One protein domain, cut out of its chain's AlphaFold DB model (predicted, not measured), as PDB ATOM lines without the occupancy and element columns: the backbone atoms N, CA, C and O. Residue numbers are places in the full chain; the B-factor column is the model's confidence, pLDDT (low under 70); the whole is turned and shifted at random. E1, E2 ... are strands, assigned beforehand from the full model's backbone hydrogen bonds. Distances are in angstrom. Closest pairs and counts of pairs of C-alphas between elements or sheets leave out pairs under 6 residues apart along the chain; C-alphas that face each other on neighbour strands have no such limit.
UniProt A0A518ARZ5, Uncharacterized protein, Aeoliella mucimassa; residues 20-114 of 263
ATOM      1  N   PRO A  20     -14.656  48.320 -13.525       80.38
ATOM      2  CA  PRO A  20     -15.830  47.854 -12.794       80.38
ATOM      3  C   PRO A  20     -16.664  46.872 -13.626       80.38
ATOM      4  O   PRO A  20     -16.714  46.984 -14.855       80.38
ATOM      5  N   GLY A  21     -17.333  45.944 -12.951       85.75
ATOM      6  CA  GLY A  21     -18.307  45.029 -13.529       85.75
ATOM      7  C   GLY A  21     -18.059  43.558 -13.213       85.75
ATOM      8  O   GLY A  21     -17.292  43.207 -12.316       85.75
ATOM      9  N   PHE A  22     -18.738  42.691 -13.961       90.06
ATOM     10  CA  PHE A  22     -18.649  41.242 -13.813       90.06
ATOM     11  C   PHE A  22     -17.270  40.710 -14.222       90.06
ATOM     12  O   PHE A  22     -16.812  40.947 -15.340       90.06
ATOM     13  N   GLN A  23     -16.620  39.967 -13.326       90.12
ATOM     14  CA  GLN A  23     -15.303  39.362 -13.540       90.12
ATOM     15  C   GLN A  23     -15.226  37.958 -12.930       90.12
ATOM     16  O   GLN A  23     -16.099  37.542 -12.171       90.12
ATOM     17  N   ILE A  24     -14.151  37.236 -13.251       90.31
ATOM     18  CA  ILE A  24     -13.774  35.991 -12.580       90.31
ATOM     19  C   ILE A  24     -12.457  36.240 -11.841       90.31
ATOM     20  O   ILE A  24     -11.433  36.507 -12.465       90.31
ATOM     21  N   GLU A  25     -12.473  36.122 -10.516       91.00
ATOM     22  CA  GLU A  25     -11.295  36.262  -9.657       91.00
ATOM     23  C   GLU A  25     -11.060  34.975  -8.877       91.00
ATOM     24  O   GLU A  25     -11.966  34.465  -8.221       91.00
ATOM     25  N   ASN A  26      -9.840  34.433  -8.935       89.50
ATOM     26  CA  ASN A  26      -9.483  33.184  -8.247       89.50
ATOM     27  C   ASN A  26     -10.477  32.037  -8.528       89.50
ATOM     28  O   ASN A  26     -10.827  31.266  -7.634       89.50
ATOM     29  N   GLY A  27     -10.968  31.961  -9.771       89.62
ATOM     30  CA  GLY A  27     -11.950  30.963 -10.196       89.62
ATOM     31  C   GLY A  27     -13.354  31.166  -9.621       89.62
ATOM     32  O   GLY A  27     -14.105  30.200  -9.551       89.62
ATOM     33  N   LYS A  28     -13.710  32.379  -9.179       92.69
ATOM     34  CA  LYS A  28     -15.045  32.720  -8.667       92.69
ATOM     35  C   LYS A  28     -15.630  33.923  -9.411       92.69
ATOM     36  O   LYS A  28     -14.922  34.918  -9.572       92.69
ATOM     37  N   PRO A  29     -16.908  33.872  -9.823       94.75
ATOM     38  CA  PRO A  29     -17.620  35.033 -10.333       94.75
ATOM     39  C   PRO A  29     -17.755  36.114  -9.261       94.75
ATOM     40  O   PRO A  29     -18.204  35.849  -8.139       94.75
ATOM     41  N   VAL A  30     -17.372  37.335  -9.615       92.12
ATOM     42  CA  VAL A  30     -17.414  38.508  -8.741       92.12
ATOM     43  C   VAL A  30     -17.966  39.722  -9.487       92.12
ATOM     44  O   VAL A  30     -17.826  39.852 -10.704       92.12
ATOM     45  N   MET A  31     -18.582  40.629  -8.738       89.38
ATOM     46  CA  MET A  31     -18.868  41.995  -9.152       89.38
ATOM     47  C   MET A  31     -17.772  42.903  -8.602       89.38
ATOM     48  O   MET A  31     -17.602  42.986  -7.386       89.38
ATOM     49  N   VAL A  32     -17.041  43.574  -9.489       87.44
ATOM     50  CA  VAL A  32     -15.990  44.524  -9.117       87.44
ATOM     51  C   VAL A  32     -16.525  45.950  -9.182       87.44
ATOM     52  O   VAL A  32     -17.063  46.370 -10.205       87.44
ATOM     53  N   GLU A  33     -16.317  46.714  -8.120       82.38
ATOM     54  CA  GLU A  33     -16.689  48.126  -8.005       82.38
ATOM     55  C   GLU A  33     -15.448  48.993  -7.742       82.38
ATOM     56  O   GLU A  33     -14.448  48.529  -7.191       82.38
ATOM     57  N   MET A  34     -15.518  50.270  -8.134       78.25
ATOM     58  CA  MET A  34     -14.558  51.302  -7.740       78.25
ATOM     59  C   MET A  34     -15.262  52.336  -6.857       78.25
ATOM     60  O   MET A  34     -15.990  53.196  -7.351       78.25
ATOM     61  N   ASN A  35     -15.029  52.258  -5.553       73.25
ATOM     62  CA  ASN A  35     -15.550  53.178  -4.557       73.25
ATOM     63  C   ASN A  35     -14.517  54.277  -4.247       73.25
ATOM     64  O   ASN A  35     -13.343  53.995  -4.020       73.25
ATOM     65  N   ALA A  36     -14.944  55.540  -4.191       72.38
ATOM     66  CA  ALA A  36     -14.040  56.666  -3.937       72.38
ATOM     67  C   ALA A  36     -13.399  56.658  -2.532       72.38
ATOM     68  O   ALA A  36     -12.320  57.218  -2.355       72.38
ATOM     69  N   ALA A  37     -14.048  56.041  -1.541       76.06
ATOM     70  CA  ALA A  37     -13.566  55.968  -0.161       76.06
ATOM     71  C   ALA A  37     -12.742  54.704   0.120       76.06
ATOM     72  O   ALA A  37     -11.799  54.755   0.907       76.06
ATOM     73  N   VAL A  38     -13.100  53.580  -0.506       72.88
ATOM     74  CA  VAL A  38     -12.537  52.252  -0.186       72.88
ATOM     75  C   VAL A  38     -11.646  51.701  -1.308       72.88
ATOM     76  O   VAL A  38     -10.901  50.744  -1.114       72.88
ATOM     77  N   GLY A  39     -11.658  52.334  -2.480       81.25
ATOM     78  CA  GLY A  39     -10.947  51.868  -3.662       81.25
ATOM     79  C   GLY A  39     -11.690  50.725  -4.345       81.25
ATOM     80  O   GLY A  39     -12.890  50.800  -4.587       81.25
ATOM     81  N   ARG A  40     -10.963  49.674  -4.718       85.69
ATOM     82  CA  ARG A  40     -11.510  48.546  -5.478       85.69
ATOM     83  C   ARG A  40     -12.154  47.527  -4.542       85.69
ATOM     84  O   ARG A  40     -11.452  46.923  -3.734       85.69
ATOM     85  N   GLU A  41     -13.439  47.262  -4.727       85.94
ATOM     86  CA  GLU A  41     -14.163  46.207  -4.013       85.94
ATOM     87  C   GLU A  41     -14.524  45.061  -4.962       85.94
ATOM     88  O   GLU A  41     -14.762  45.273  -6.150       85.94
ATOM     89  N   SER A  42     -14.527  43.832  -4.444       88.81
ATOM     90  CA  SER A  42     -14.868  42.616  -5.187       88.81
ATOM     91  C   SER A  42     -15.862  41.805  -4.369       88.81
ATOM     92  O   SER A  42     -15.541  41.321  -3.280       88.81
ATOM     93  N   THR A  43     -17.086  41.689  -4.878       89.12
ATOM     94  CA  THR A  43     -18.189  41.006  -4.196       89.12
ATOM     95  C   THR A  43     -18.524  39.706  -4.928       89.12
ATOM     96  O   THR A  43     -18.900  39.761  -6.099       89.12
ATOM     97  N   PRO A  44     -18.428  38.531  -4.279       91.25
ATOM     98  CA  PRO A  44     -18.841  37.264  -4.880       91.25
ATOM     99  C   PRO A  44     -20.309  37.281  -5.305       91.25
ATOM    100  O   PRO A  44     -21.141  37.856  -4.609       91.25
ATOM    101  N   ILE A  45     -20.627  36.605  -6.408       91.88
ATOM    102  CA  ILE A  45     -21.997  36.473  -6.921       91.88
ATOM    103  C   ILE A  45     -22.555  35.136  -6.423       91.88
ATOM    104  O   ILE A  45     -22.166  34.085  -6.942       91.88
ATOM    105  N   PRO A  46     -23.422  35.120  -5.394       88.50
ATOM    106  CA  PRO A  46     -23.880  33.867  -4.812       88.50
ATOM    107  C   PRO A  46     -24.677  33.046  -5.828       88.50
ATOM    108  O   PRO A  46     -25.548  33.575  -6.515       88.50
ATOM    109  N   GLY A  47     -24.383  31.748  -5.902       89.12
ATOM    110  CA  GLY A  47     -25.085  30.809  -6.780       89.12
ATOM    111  C   GLY A  47     -24.627  30.801  -8.241       89.12
ATOM    112  O   GLY A  47     -25.114  29.960  -8.984       89.12
ATOM    113  N   ALA A  48     -23.698  31.674  -8.645       94.50
ATOM    114  CA  ALA A  48     -23.135  31.645  -9.994       94.50
ATOM    115  C   ALA A  48     -22.192  30.454 -10.195       94.50
ATOM    116  O   ALA A  48     -21.296  30.230  -9.376       94.50
ATOM    117  N   ASP A  49     -22.371  29.718 -11.294       95.88
ATOM    118  CA  ASP A  49     -21.494  28.626 -11.711       95.88
ATOM    119  C   ASP A  49     -20.195  29.183 -12.314       95.88
ATOM    120  O   ASP A  49     -20.192  29.680 -13.444       95.88
ATOM    121  N   PRO A  50     -19.044  29.046 -11.627       94.94
ATOM    122  CA  PRO A  50     -17.784  29.589 -12.113       94.94
ATOM    123  C   PRO A  50     -17.304  29.019 -13.446       94.94
ATOM    124  O   PRO A  50     -16.499  29.659 -14.119       94.94
ATOM    125  N   LYS A  51     -17.732  27.802 -13.809       95.50
ATOM    126  CA  LYS A  51     -17.257  27.126 -15.024       95.50
ATOM    127  C   LYS A  51     -17.900  27.684 -16.283       95.50
ATOM    128  O   LYS A  51     -17.289  27.630 -17.347       95.50
ATOM    129  N   THR A  52     -19.131  28.165 -16.158       97.00
ATOM    130  CA  THR A  52     -19.960  28.602 -17.284       97.00
ATOM    131  C   THR A  52     -20.259  30.099 -17.237       97.00
ATOM    132  O   THR A  52     -20.786  30.640 -18.207       97.00
ATOM    133  N   PHE A  53     -19.856  30.782 -16.160       96.88
ATOM    134  CA  PHE A  53     -20.021  32.218 -15.998       96.88
ATOM    135  C   PHE A  53     -19.326  33.021 -17.101       96.88
ATOM    136  O   PHE A  53     -18.119  32.906 -17.333       96.88
ATOM    137  N   LYS A  54     -20.090  33.900 -17.741       94.81
ATOM    138  CA  LYS A  54     -19.660  34.730 -18.855       94.81
ATOM    139  C   LYS A  54     -20.319  36.112 -18.767       94.81
ATOM    140  O   LYS A  54     -21.531  36.222 -18.956       94.81
ATOM    141  N   PRO A  55     -19.542  37.185 -18.541       92.31
ATOM    142  CA  PRO A  55     -20.012  38.548 -18.758       92.31
ATOM    143  C   PRO A  55     -20.462  38.737 -20.211       92.31
ATOM    144  O   PRO A  55     -19.777  38.300 -21.139       92.31
ATOM    145  N   LEU A  56     -21.605  39.384 -20.411       91.00
ATOM    146  CA  LEU A  56     -22.075  39.751 -21.743       91.00
ATOM    147  C   LEU A  56     -21.396  41.044 -22.197       91.00
ATOM    148  O   LEU A  56     -21.041  41.891 -21.380       91.00
ATOM    149  N   GLU A  57     -21.213  41.193 -23.506       82.75
ATOM    150  CA  GLU A  57     -20.717  42.446 -24.071       82.75
ATOM    151  C   GLU A  57     -21.796  43.525 -23.994       82.75
ATOM    152  O   GLU A  57     -22.975  43.272 -24.237       82.75
ATOM    153  N   TYR A  58     -21.383  44.742 -23.665       77.06
ATOM    154  CA  TYR A  58     -22.276  45.880 -23.511       77.06
ATOM    155  C   TYR A  58     -21.623  47.155 -24.057       77.06
ATOM    156  O   TYR A  58     -20.400  47.246 -24.198       77.06
ATOM    157  N   GLY A  59     -22.457  48.135 -24.409       67.94
ATOM    158  CA  GLY A  59     -22.017  49.407 -24.976       67.94
ATOM    159  C   GLY A  59     -21.240  50.292 -23.993       67.94
ATOM    160  O   GLY A  59     -21.046  49.980 -22.819       67.94
ATOM    161  N   LYS A  60     -20.791  51.453 -24.475       66.88
ATOM    162  CA  LYS A  60     -20.276  52.515 -23.596       66.88
ATOM    163  C   LYS A  60     -21.458  53.218 -22.917       66.88
ATOM    164  O   LYS A  60     -22.496  53.370 -23.545       66.88
ATOM    165  N   ASN A  61     -21.265  53.709 -21.689       66.06
ATOM    166  CA  ASN A  61     -22.278  54.449 -20.915       66.06
ATOM    167  C   ASN A  61     -23.545  53.631 -20.597       66.06
ATOM    168  O   ASN A  61     -24.661  54.123 -20.725       66.06
ATOM    169  N   VAL A  62     -23.361  52.371 -20.205       69.56
ATOM    170  CA  VAL A  62     -24.465  51.474 -19.846       69.56
ATOM    171  C   VAL A  62     -24.939  51.716 -18.418       69.56
ATOM    172  O   VAL A  62     -24.131  51.914 -17.510       69.56
ATOM    173  N   ASN A  63     -26.256  51.670 -18.227       72.06
ATOM    174  CA  ASN A  63     -26.891  51.819 -16.915       72.06
ATOM    175  C   ASN A  63     -26.885  50.503 -16.128       72.06
ATOM    176  O   ASN A  63     -26.828  50.504 -14.900       72.06
ATOM    177  N   ALA A  64     -26.938  49.383 -16.849       79.50
ATOM    178  CA  ALA A  64     -26.885  48.041 -16.301       79.50
ATOM    179  C   ALA A  64     -25.973  47.158 -17.153       79.50
ATOM    180  O   ALA A  64     -25.932  47.267 -18.381       79.50
ATOM    181  N   ILE A  65     -25.247  46.274 -16.482       86.69
ATOM    182  CA  ILE A  65     -24.392  45.261 -17.105       86.69
ATOM    183  C   ILE A  65     -24.978  43.879 -16.853       86.69
ATOM    184  O   ILE A  65     -25.711  43.691 -15.884       86.69
ATOM    185  N   TYR A  66     -24.635  42.909 -17.696       91.62
ATOM    186  CA  TYR A  66     -25.197  41.563 -17.611       91.62
ATOM    187  C   TYR A  66     -24.114  40.495 -17.698       91.62
ATOM    188  O   TYR A  66     -23.059  40.693 -18.303       91.62
ATOM    189  N   ALA A  67     -24.402  39.348 -17.101       94.75
ATOM    190  CA  ALA A  67     -23.643  38.118 -17.257       94.75
ATOM    191  C   ALA A  67     -24.614  36.939 -17.322       94.75
ATOM    192  O   ALA A  67     -25.766  37.065 -16.921       94.75
ATOM    193  N   ILE A  68     -24.149  35.798 -17.808       97.31
ATOM    194  CA  ILE A  68     -24.890  34.534 -17.803       97.31
ATOM    195  C   ILE A  68     -24.008  33.433 -17.232       97.31
ATOM    196  O   ILE A  68     -22.784  33.532 -17.286       97.31
ATOM    197  N   ASP A  69     -24.618  32.381 -16.716       97.25
ATOM    198  CA  ASP A  69     -23.996  31.069 -16.563       97.25
ATOM    199  C   ASP A  69     -24.906  29.998 -17.192       97.25
ATOM    200  O   ASP A  69     -25.856  30.334 -17.895       97.25
ATOM    201  N   ALA A  70     -24.628  28.709 -16.994       96.31
ATOM    202  CA  ALA A  70     -25.462  27.642 -17.556       96.31
ATOM    203  C   ALA A  70     -26.883  27.561 -16.968       96.31
ATOM    204  O   ALA A  70     -27.723  26.863 -17.532       96.31
ATOM    205  N   ASN A  71     -27.151  28.230 -15.846       95.19
ATOM    206  CA  ASN A  71     -28.408  28.127 -15.110       95.19
ATOM    207  C   ASN A  71     -29.279  29.379 -15.258       95.19
ATOM    208  O   ASN A  71     -30.501  29.260 -15.219       95.19
ATOM    209  N   GLN A  72     -28.679  30.570 -15.365       95.75
ATOM    210  CA  GLN A  72     -29.410  31.838 -15.335       95.75
ATOM    211  C   GLN A  72     -28.575  33.038 -15.813       95.75
ATOM    212  O   GLN A  72     -27.344  33.019 -15.871       95.75
ATOM    213  N   ALA A  73     -29.272  34.134 -16.096       96.88
ATOM    214  CA  ALA A  73     -28.703  35.455 -16.293       96.88
ATOM    215  C   ALA A  73     -28.592  36.246 -14.977       96.88
ATOM    216  O   ALA A  73     -29.299  36.016 -13.991       96.88
ATOM    217  N   TYR A  74     -27.700  37.229 -14.990       94.00
ATOM    218  CA  TYR A  74     -27.401  38.142 -13.900       94.00
ATOM    219  C   TYR A  74     -27.403  39.573 -14.413       94.00
ATOM    220  O   TYR A  74     -26.954  39.842 -15.527       94.00
ATOM    221  N   ILE A  75     -27.840  40.494 -13.563       89.81
ATOM    222  CA  ILE A  75     -27.775  41.934 -13.795       89.81
ATOM    223  C   ILE A  75     -26.928  42.608 -12.723       89.81
ATOM    224  O   ILE A  75     -26.951  42.214 -11.556       89.81
ATOM    225  N   GLY A  76     -26.158  43.612 -13.128       84.94
ATOM    226  CA  GLY A  76     -25.284  44.391 -12.269       84.94
ATOM    227  C   GLY A  76     -25.613  45.881 -12.276       84.94
ATOM    228  O   GLY A  76     -25.720  46.474 -13.350       84.94
ATOM    229  N   TYR A  77     -25.679  46.482 -11.085       76.00
ATOM    230  CA  TYR A  77     -25.797  47.929 -10.868       76.00
ATOM    231  C   TYR A  77     -24.702  48.386  -9.917       76.00
ATOM    232  O   TYR A  77     -24.832  48.090  -8.737       76.00
ATOM    233  N   ILE A  78     -23.681  49.095 -10.414       59.94
ATOM    234  CA  ILE A  78     -22.597  49.821  -9.701       59.94
ATOM    235  C   ILE A  78     -21.863  49.038  -8.578       59.94
ATOM    236  O   ILE A  78     -20.647  48.918  -8.648       59.94
ATOM    237  N   SER A  79     -22.577  48.482  -7.599       61.91
ATOM    238  CA  SER A  79     -22.122  47.757  -6.411       61.91
ATOM    239  C   SER A  79     -22.777  46.384  -6.175       61.91
ATOM    240  O   SER A  79     -22.424  45.680  -5.226       61.91
ATOM    241  N   ARG A  80     -23.772  45.972  -6.978       73.50
ATOM    242  CA  ARG A  80     -24.531  44.730  -6.732       73.50
ATOM    243  C   ARG A  80     -24.795  43.928  -7.988       73.50
ATOM    244  O   ARG A  80     -25.163  44.484  -9.016       73.50
ATOM    245  N   ALA A  81     -24.674  42.612  -7.849       85.94
ATOM    246  CA  ALA A  81     -25.126  41.622  -8.813       85.94
ATOM    247  C   ALA A  81     -26.387  40.928  -8.299       85.94
ATOM    248  O   ALA A  81     -26.453  40.533  -7.133       85.94
ATOM    249  N   MET A  82     -27.368  40.745  -9.172       87.56
ATOM    250  CA  MET A  82     -28.593  40.016  -8.878       87.56
ATOM    251  C   MET A  82     -28.836  38.959  -9.944       87.56
ATOM    252  O   MET A  82     -28.643  39.210 -11.130       87.56
ATOM    253  N   ALA A  83     -29.291  37.789  -9.507       91.69
ATOM    254  CA  ALA A  83     -29.912  36.802 -10.375       91.69
ATOM    255  C   ALA A  83     -31.145  37.402 -11.064       91.69
ATOM    256  O   ALA A  83     -31.930  38.086 -10.403       91.69
ATOM    257  N   ILE A  84     -31.339  37.107 -12.348       93.44
ATOM    258  CA  ILE A  84     -32.575  37.397 -13.075       93.44
ATOM    259  C   ILE A  84     -33.441  36.133 -13.012       93.44
ATOM    260  O   ILE A  84     -33.108  35.136 -13.659       93.44
ATOM    261  N   PRO A  85     -34.525  36.120 -12.216       92.44
ATOM    262  CA  PRO A  85     -35.332  34.920 -12.043       92.44
ATOM    263  C   PRO A  85     -35.930  34.440 -13.365       92.44
ATOM    264  O   PRO A  85     -36.374  35.250 -14.177       92.44
ATOM    265  N   LEU A  86     -35.980  33.115 -13.535       94.31
ATOM    266  CA  LEU A  86     -36.580  32.438 -14.692       94.31
ATOM    267  C   LEU A  86     -35.948  32.789 -16.047       94.31
ATOM    268  O   LEU A  86     -36.540  32.481 -17.074       94.31
ATOM    269  N   SER A  87     -34.785  33.436 -16.063       97.00
ATOM    270  CA  SER A  87     -34.070  33.703 -17.310       97.00
ATOM    271  C   SER A  87     -33.601  32.415 -17.969       97.00
ATOM    272  O   SER A  87     -33.138  31.499 -17.290       97.00
ATOM    273  N   ASP A  88     -33.703  32.369 -19.294       98.00
ATOM    274  CA  ASP A  88     -33.051  31.350 -20.105       98.00
ATOM    275  C   ASP A  88     -31.695  31.878 -20.609       98.00
ATOM    276  O   ASP A  88     -31.647  32.657 -21.568       98.00
ATOM    277  N   PRO A  89     -30.569  31.465 -19.999       97.38
ATOM    278  CA  PRO A  89     -29.252  31.945 -20.401       97.38
ATOM    279  C   PRO A  89     -28.848  31.510 -21.815       97.38
ATOM    280  O   PRO A  89     -27.960  32.137 -22.395       97.38
ATOM    281  N   ALA A  90     -29.462  30.464 -22.385       97.50
ATOM    282  CA  ALA A  90     -29.113  29.980 -23.718       97.50
ATOM    283  C   ALA A  90     -29.525  30.968 -24.819       97.50
ATOM    284  O   ALA A  90     -28.838  31.078 -25.837       97.50
ATOM    285  N   THR A  91     -30.617  31.705 -24.603       97.88
ATOM    286  CA  THR A  91     -31.182  32.654 -25.573       97.88
ATOM    287  C   THR A  91     -31.138  34.114 -25.104       97.88
ATOM    288  O   THR A  91     -31.503  35.016 -25.864       97.88
ATOM    289  N   PHE A  92     -30.633  34.370 -23.892       98.12
ATOM    290  CA  PHE A  92     -30.554  35.703 -23.297       98.12
ATOM    291  C   PHE A  92     -29.668  36.672 -24.094       98.12
ATOM    292  O   PHE A  92     -28.493  36.416 -24.372       98.12
ATOM    293  N   LYS A  93     -30.210  37.853 -24.394       95.88
ATOM    294  CA  LYS A  93     -29.547  38.928 -25.138       95.88
ATOM    295  C   LYS A  93     -29.916  40.302 -24.589       95.88
ATOM    296  O   LYS A  93     -31.053  40.562 -24.208       95.88
ATOM    297  N   ILE A  94     -28.956  41.220 -24.616       93.75
ATOM    298  CA  ILE A  94     -29.208  42.644 -24.375       93.75
ATOM    299  C   ILE A  94     -29.787  43.235 -25.665       93.75
ATOM    300  O   ILE A  94     -29.175  43.109 -26.724       93.75
ATOM    301  N   ILE A  95     -30.957  43.873 -25.591       92.75
ATOM    302  CA  ILE A  95     -31.694  44.365 -26.774       92.75
ATOM    303  C   ILE A  95     -31.703  45.893 -26.895       92.75
ATOM    304  O   ILE A  95     -32.339  46.447 -27.786       92.75
ATOM    305  N   THR A  96     -30.975  46.589 -26.018       88.44
ATOM    306  CA  THR A  96     -30.786  48.048 -26.076       88.44
ATOM    307  C   THR A  96     -29.320  48.422 -25.861       88.44
ATOM    308  O   THR A  96     -28.672  47.835 -24.995       88.44
ATOM    309  N   PRO A  97     -28.780  49.430 -26.574       83.38
ATOM    310  CA  PRO A  97     -27.370  49.816 -26.450       83.38
ATOM    311  C   PRO A  97     -26.922  50.182 -25.026       83.38
ATOM    312  O   PRO A  97     -25.775  49.924 -24.663       83.38
ATOM    313  N   ASN A  98     -27.829  50.744 -24.219       79.06
ATOM    314  CA  ASN A  98     -27.552  51.201 -22.852       79.06
ATOM    315  C   ASN A  98     -27.793  50.119 -21.780       79.06
ATOM    316  O   ASN A  98     -27.569  50.375 -20.596       79.06
ATOM    317  N   GLY A  99     -28.238  48.921 -22.178       84.00
ATOM    318  CA  GLY A  99     -28.518  47.816 -21.258       84.00
ATOM    319  C   GLY A  99     -29.832  47.943 -20.480       84.00
ATOM    320  O   GLY A  99     -30.039  47.207 -19.518       84.00
ATOM    321  N   ASP A 100     -30.726  48.853 -20.869       85.75
ATOM    322  CA  ASP A 100     -31.993  49.067 -20.161       85.75
ATOM    323  C   ASP A 100     -32.928  47.856 -20.318       85.75
ATOM    324  O   ASP A 100     -33.552  47.419 -19.355       85.75
ATOM    325  N   TYR A 101     -32.979  47.290 -21.525       91.88
ATOM    326  CA  TYR A 101     -33.726  46.080 -21.852       91.88
ATOM    327  C   TYR A 101     -32.826  44.920 -22.272       91.88
ATOM    328  O   TYR A 101     -31.879  45.084 -23.055       91.88
ATOM    329  N   ALA A 102     -33.224  43.734 -21.829       95.00
ATOM    330  CA  ALA A 102     -32.745  42.437 -22.279       95.00
ATOM    331  C   ALA A 102     -33.943  41.512 -22.548       95.00
ATOM    332  O   ALA A 102     -35.063  41.811 -22.143       95.00
ATOM    333  N   ALA A 103     -33.726  40.404 -23.243       97.81
ATOM    334  CA  ALA A 103     -34.751  39.398 -23.487       97.81
ATOM    335  C   ALA A 103     -34.113  38.022 -23.666       97.81
ATOM    336  O   ALA A 103     -32.972  37.932 -24.113       97.81
ATOM    337  N   ASP A 104     -34.862  36.976 -23.361       98.44
ATOM    338  CA  ASP A 104     -34.608  35.618 -23.837       98.44
ATOM    339  C   ASP A 104     -35.743  35.195 -24.789       98.44
ATOM    340  O   ASP A 104     -36.543  36.034 -25.213       98.44
ATOM    341  N   GLU A 105     -35.794  33.931 -25.205       97.88
ATOM    342  CA  GLU A 105     -36.847  33.445 -26.110       97.88
ATOM    343  C   GLU A 105     -38.259  33.503 -25.497       97.88
ATOM    344  O   GLU A 105     -39.244  33.514 -26.233       97.88
ATOM    345  N   ASN A 106     -38.361  33.558 -24.164       97.62
ATOM    346  CA  ASN A 106     -39.609  33.440 -23.417       97.62
ATOM    347  C   ASN A 106     -40.055  34.762 -22.776       97.62
ATOM    348  O   ASN A 106     -41.247  34.941 -22.523       97.62
ATOM    349  N   ARG A 107     -39.122  35.665 -22.449       98.12
ATOM    350  CA  ARG A 107     -39.385  36.859 -21.634       98.12
ATOM    351  C   ARG A 107     -38.603  38.083 -22.086       98.12
ATOM    352  O   ARG A 107     -37.473  38.002 -22.563       98.12
ATOM    353  N   VAL A 108     -39.199  39.244 -21.833       97.94
ATOM    354  CA  VAL A 108     -38.537  40.547 -21.922       97.94
ATOM    355  C   VAL A 108     -38.289  41.075 -20.516       97.94
ATOM    356  O   VAL A 108     -39.137  40.957 -19.634       97.94
ATOM    357  N   TYR A 109     -37.134  41.696 -20.317       94.62
ATOM    358  CA  TYR A 109     -36.695  42.252 -19.048       94.62
ATOM    359  C   TYR A 109     -36.374  43.733 -19.203       94.62
ATOM    360  O   TYR A 109     -35.569  44.104 -20.054       94.62
ATOM    361  N   TRP A 110     -36.934  44.566 -18.332       91.38
ATOM    362  CA  TRP A 110     -36.499  45.944 -18.133       91.38
ATOM    363  C   TRP A 110     -35.726  46.010 -16.820       91.38
ATOM    364  O   TRP A 110     -36.278  45.705 -15.761       91.38
ATOM    365  N   TYR A 111     -34.431  46.331 -16.884       87.81
ATOM    366  CA  TYR A 111     -33.546  46.336 -15.717       87.81
ATOM    367  C   TYR A 111     -33.630  45.014 -14.921       87.81
ATOM    368  O   TYR A 111     -33.809  44.972 -13.703       87.81
ATOM    369  N   GLY A 112     -33.545  43.888 -15.637       89.69
ATOM    370  CA  GLY A 112     -33.573  42.544 -15.046       89.69
ATOM    371  C   GLY A 112     -34.907  42.156 -14.396       89.69
ATOM    372  O   GLY A 112     -34.989  41.114 -13.748       89.69
ATOM    373  N   VAL A 113     -35.953  42.968 -14.558       91.25
ATOM    374  CA  VAL A 113     -37.314  42.662 -14.117       91.25
ATOM    375  C   VAL A 113     -38.152  42.292 -15.324       91.25
ATOM    376  O   VAL A 113     -38.191  43.043 -16.292       91.25
ATOM    377  N   GLU A 114     -38.827  41.148 -15.256       94.88
ATOM    378  CA  GLU A 114     -39.756  40.712 -16.299       94.88
ATOM    379  C   GLU A 114     -40.818  41.788 -16.571       94.88
ATOM    380  O   GLU A 114     -41.469  42.274 -15.640       94.88
TER     381      GLU A 114
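AT A GLANCE: This is residues 20 to 114 of the 263 residues of an uncharacterized protein of Aeoliella mucimassa (UniProt A0A518ARZ5). Two three-stranded antiparallel sheets, E1 E2 E3 and E4 E5 E6, are partly face to face as a small sandwich, and a two-stranded hairpin, E7 and E8, lies beyond the second sheet, so that the three follow one another along the longest axis. Long links without named elements join these parts, and short stretches of them pair with E4 and E7. The printed part has 95 residues, with no named helix and eight named strands in the order E1 to E8; the class is all strand, though only 39 residues, under half, are in named strands. The whole is compact, with a radius of gyration of the C-alphas of 12.7 A and spans of 40 by 28 by 18 A.

HOW THE PARTS SIT: One sheet of three strands holds E1, residues 21 to 25, E2, residues 28 to 35, and E3, residues 39 to 44, in that order; it is a meander, each strand the antiparallel neighbour of the one before, and it is strongly twisted. E1 and E2 form a hairpin at 130 degrees, with N 23 and O 30 2.9 A apart; E2 and E3 form another at 152 degrees, with N 33 and O 41 2.9 A apart. The second meander is E4, residues 65 to 68, E5, residues 73 to 77, and E6, residues 80 to 84. In its hairpins N 74 and O 67 are 2.7 A apart, and N 82 and O 75 2.8 A. The two sheets form a sandwich, two sheets face to face, 10.4 A centre to centre where they face each other, with best planes 15 degrees apart. The closest C-alphas of E1 and E4 are those of Phe 22 and Ala 67, 6.8 A; of E2 and E6, those of Met 31 and Ala 81, 6.3 A. E1 and E6 are only just apart, closest 8.2 A. E7, residues 101 to 103, and E8, residues 108 to 110, form an antiparallel hairpin, with N 109 and O 102 2.8 A apart; both are apart from E1 to E6. Residues 54 to 55 pair antiparallel with residues 67 to 68 of E4, and residues 93 to 94 with residues 102 to 103 of E7.

IN THESE COORDINATES: E1 begins at C-alpha 21, (-18.307, 45.029, -13.529). E2 is 20.9 A long, E3 16.6 A, E5 13.9 A, E6 12.6 A, E1 11.9 A, E4 10.8 A, E7 7.0 A and E8 6.9 A. E8 ends at C-alpha 110, (-36.499, 45.944, -18.133).

THE WHOLE: The C-alphas farthest apart, those of Ala 37 and Asn 106, are 41.6 A apart. The printed part has no cut. The links E3 to E4 and E6 to E7 are long, with 20 and 16 residues. Mean pLDDT of the printed part is 88.4; residues 59 to 62 and 78 to 79 are under 70.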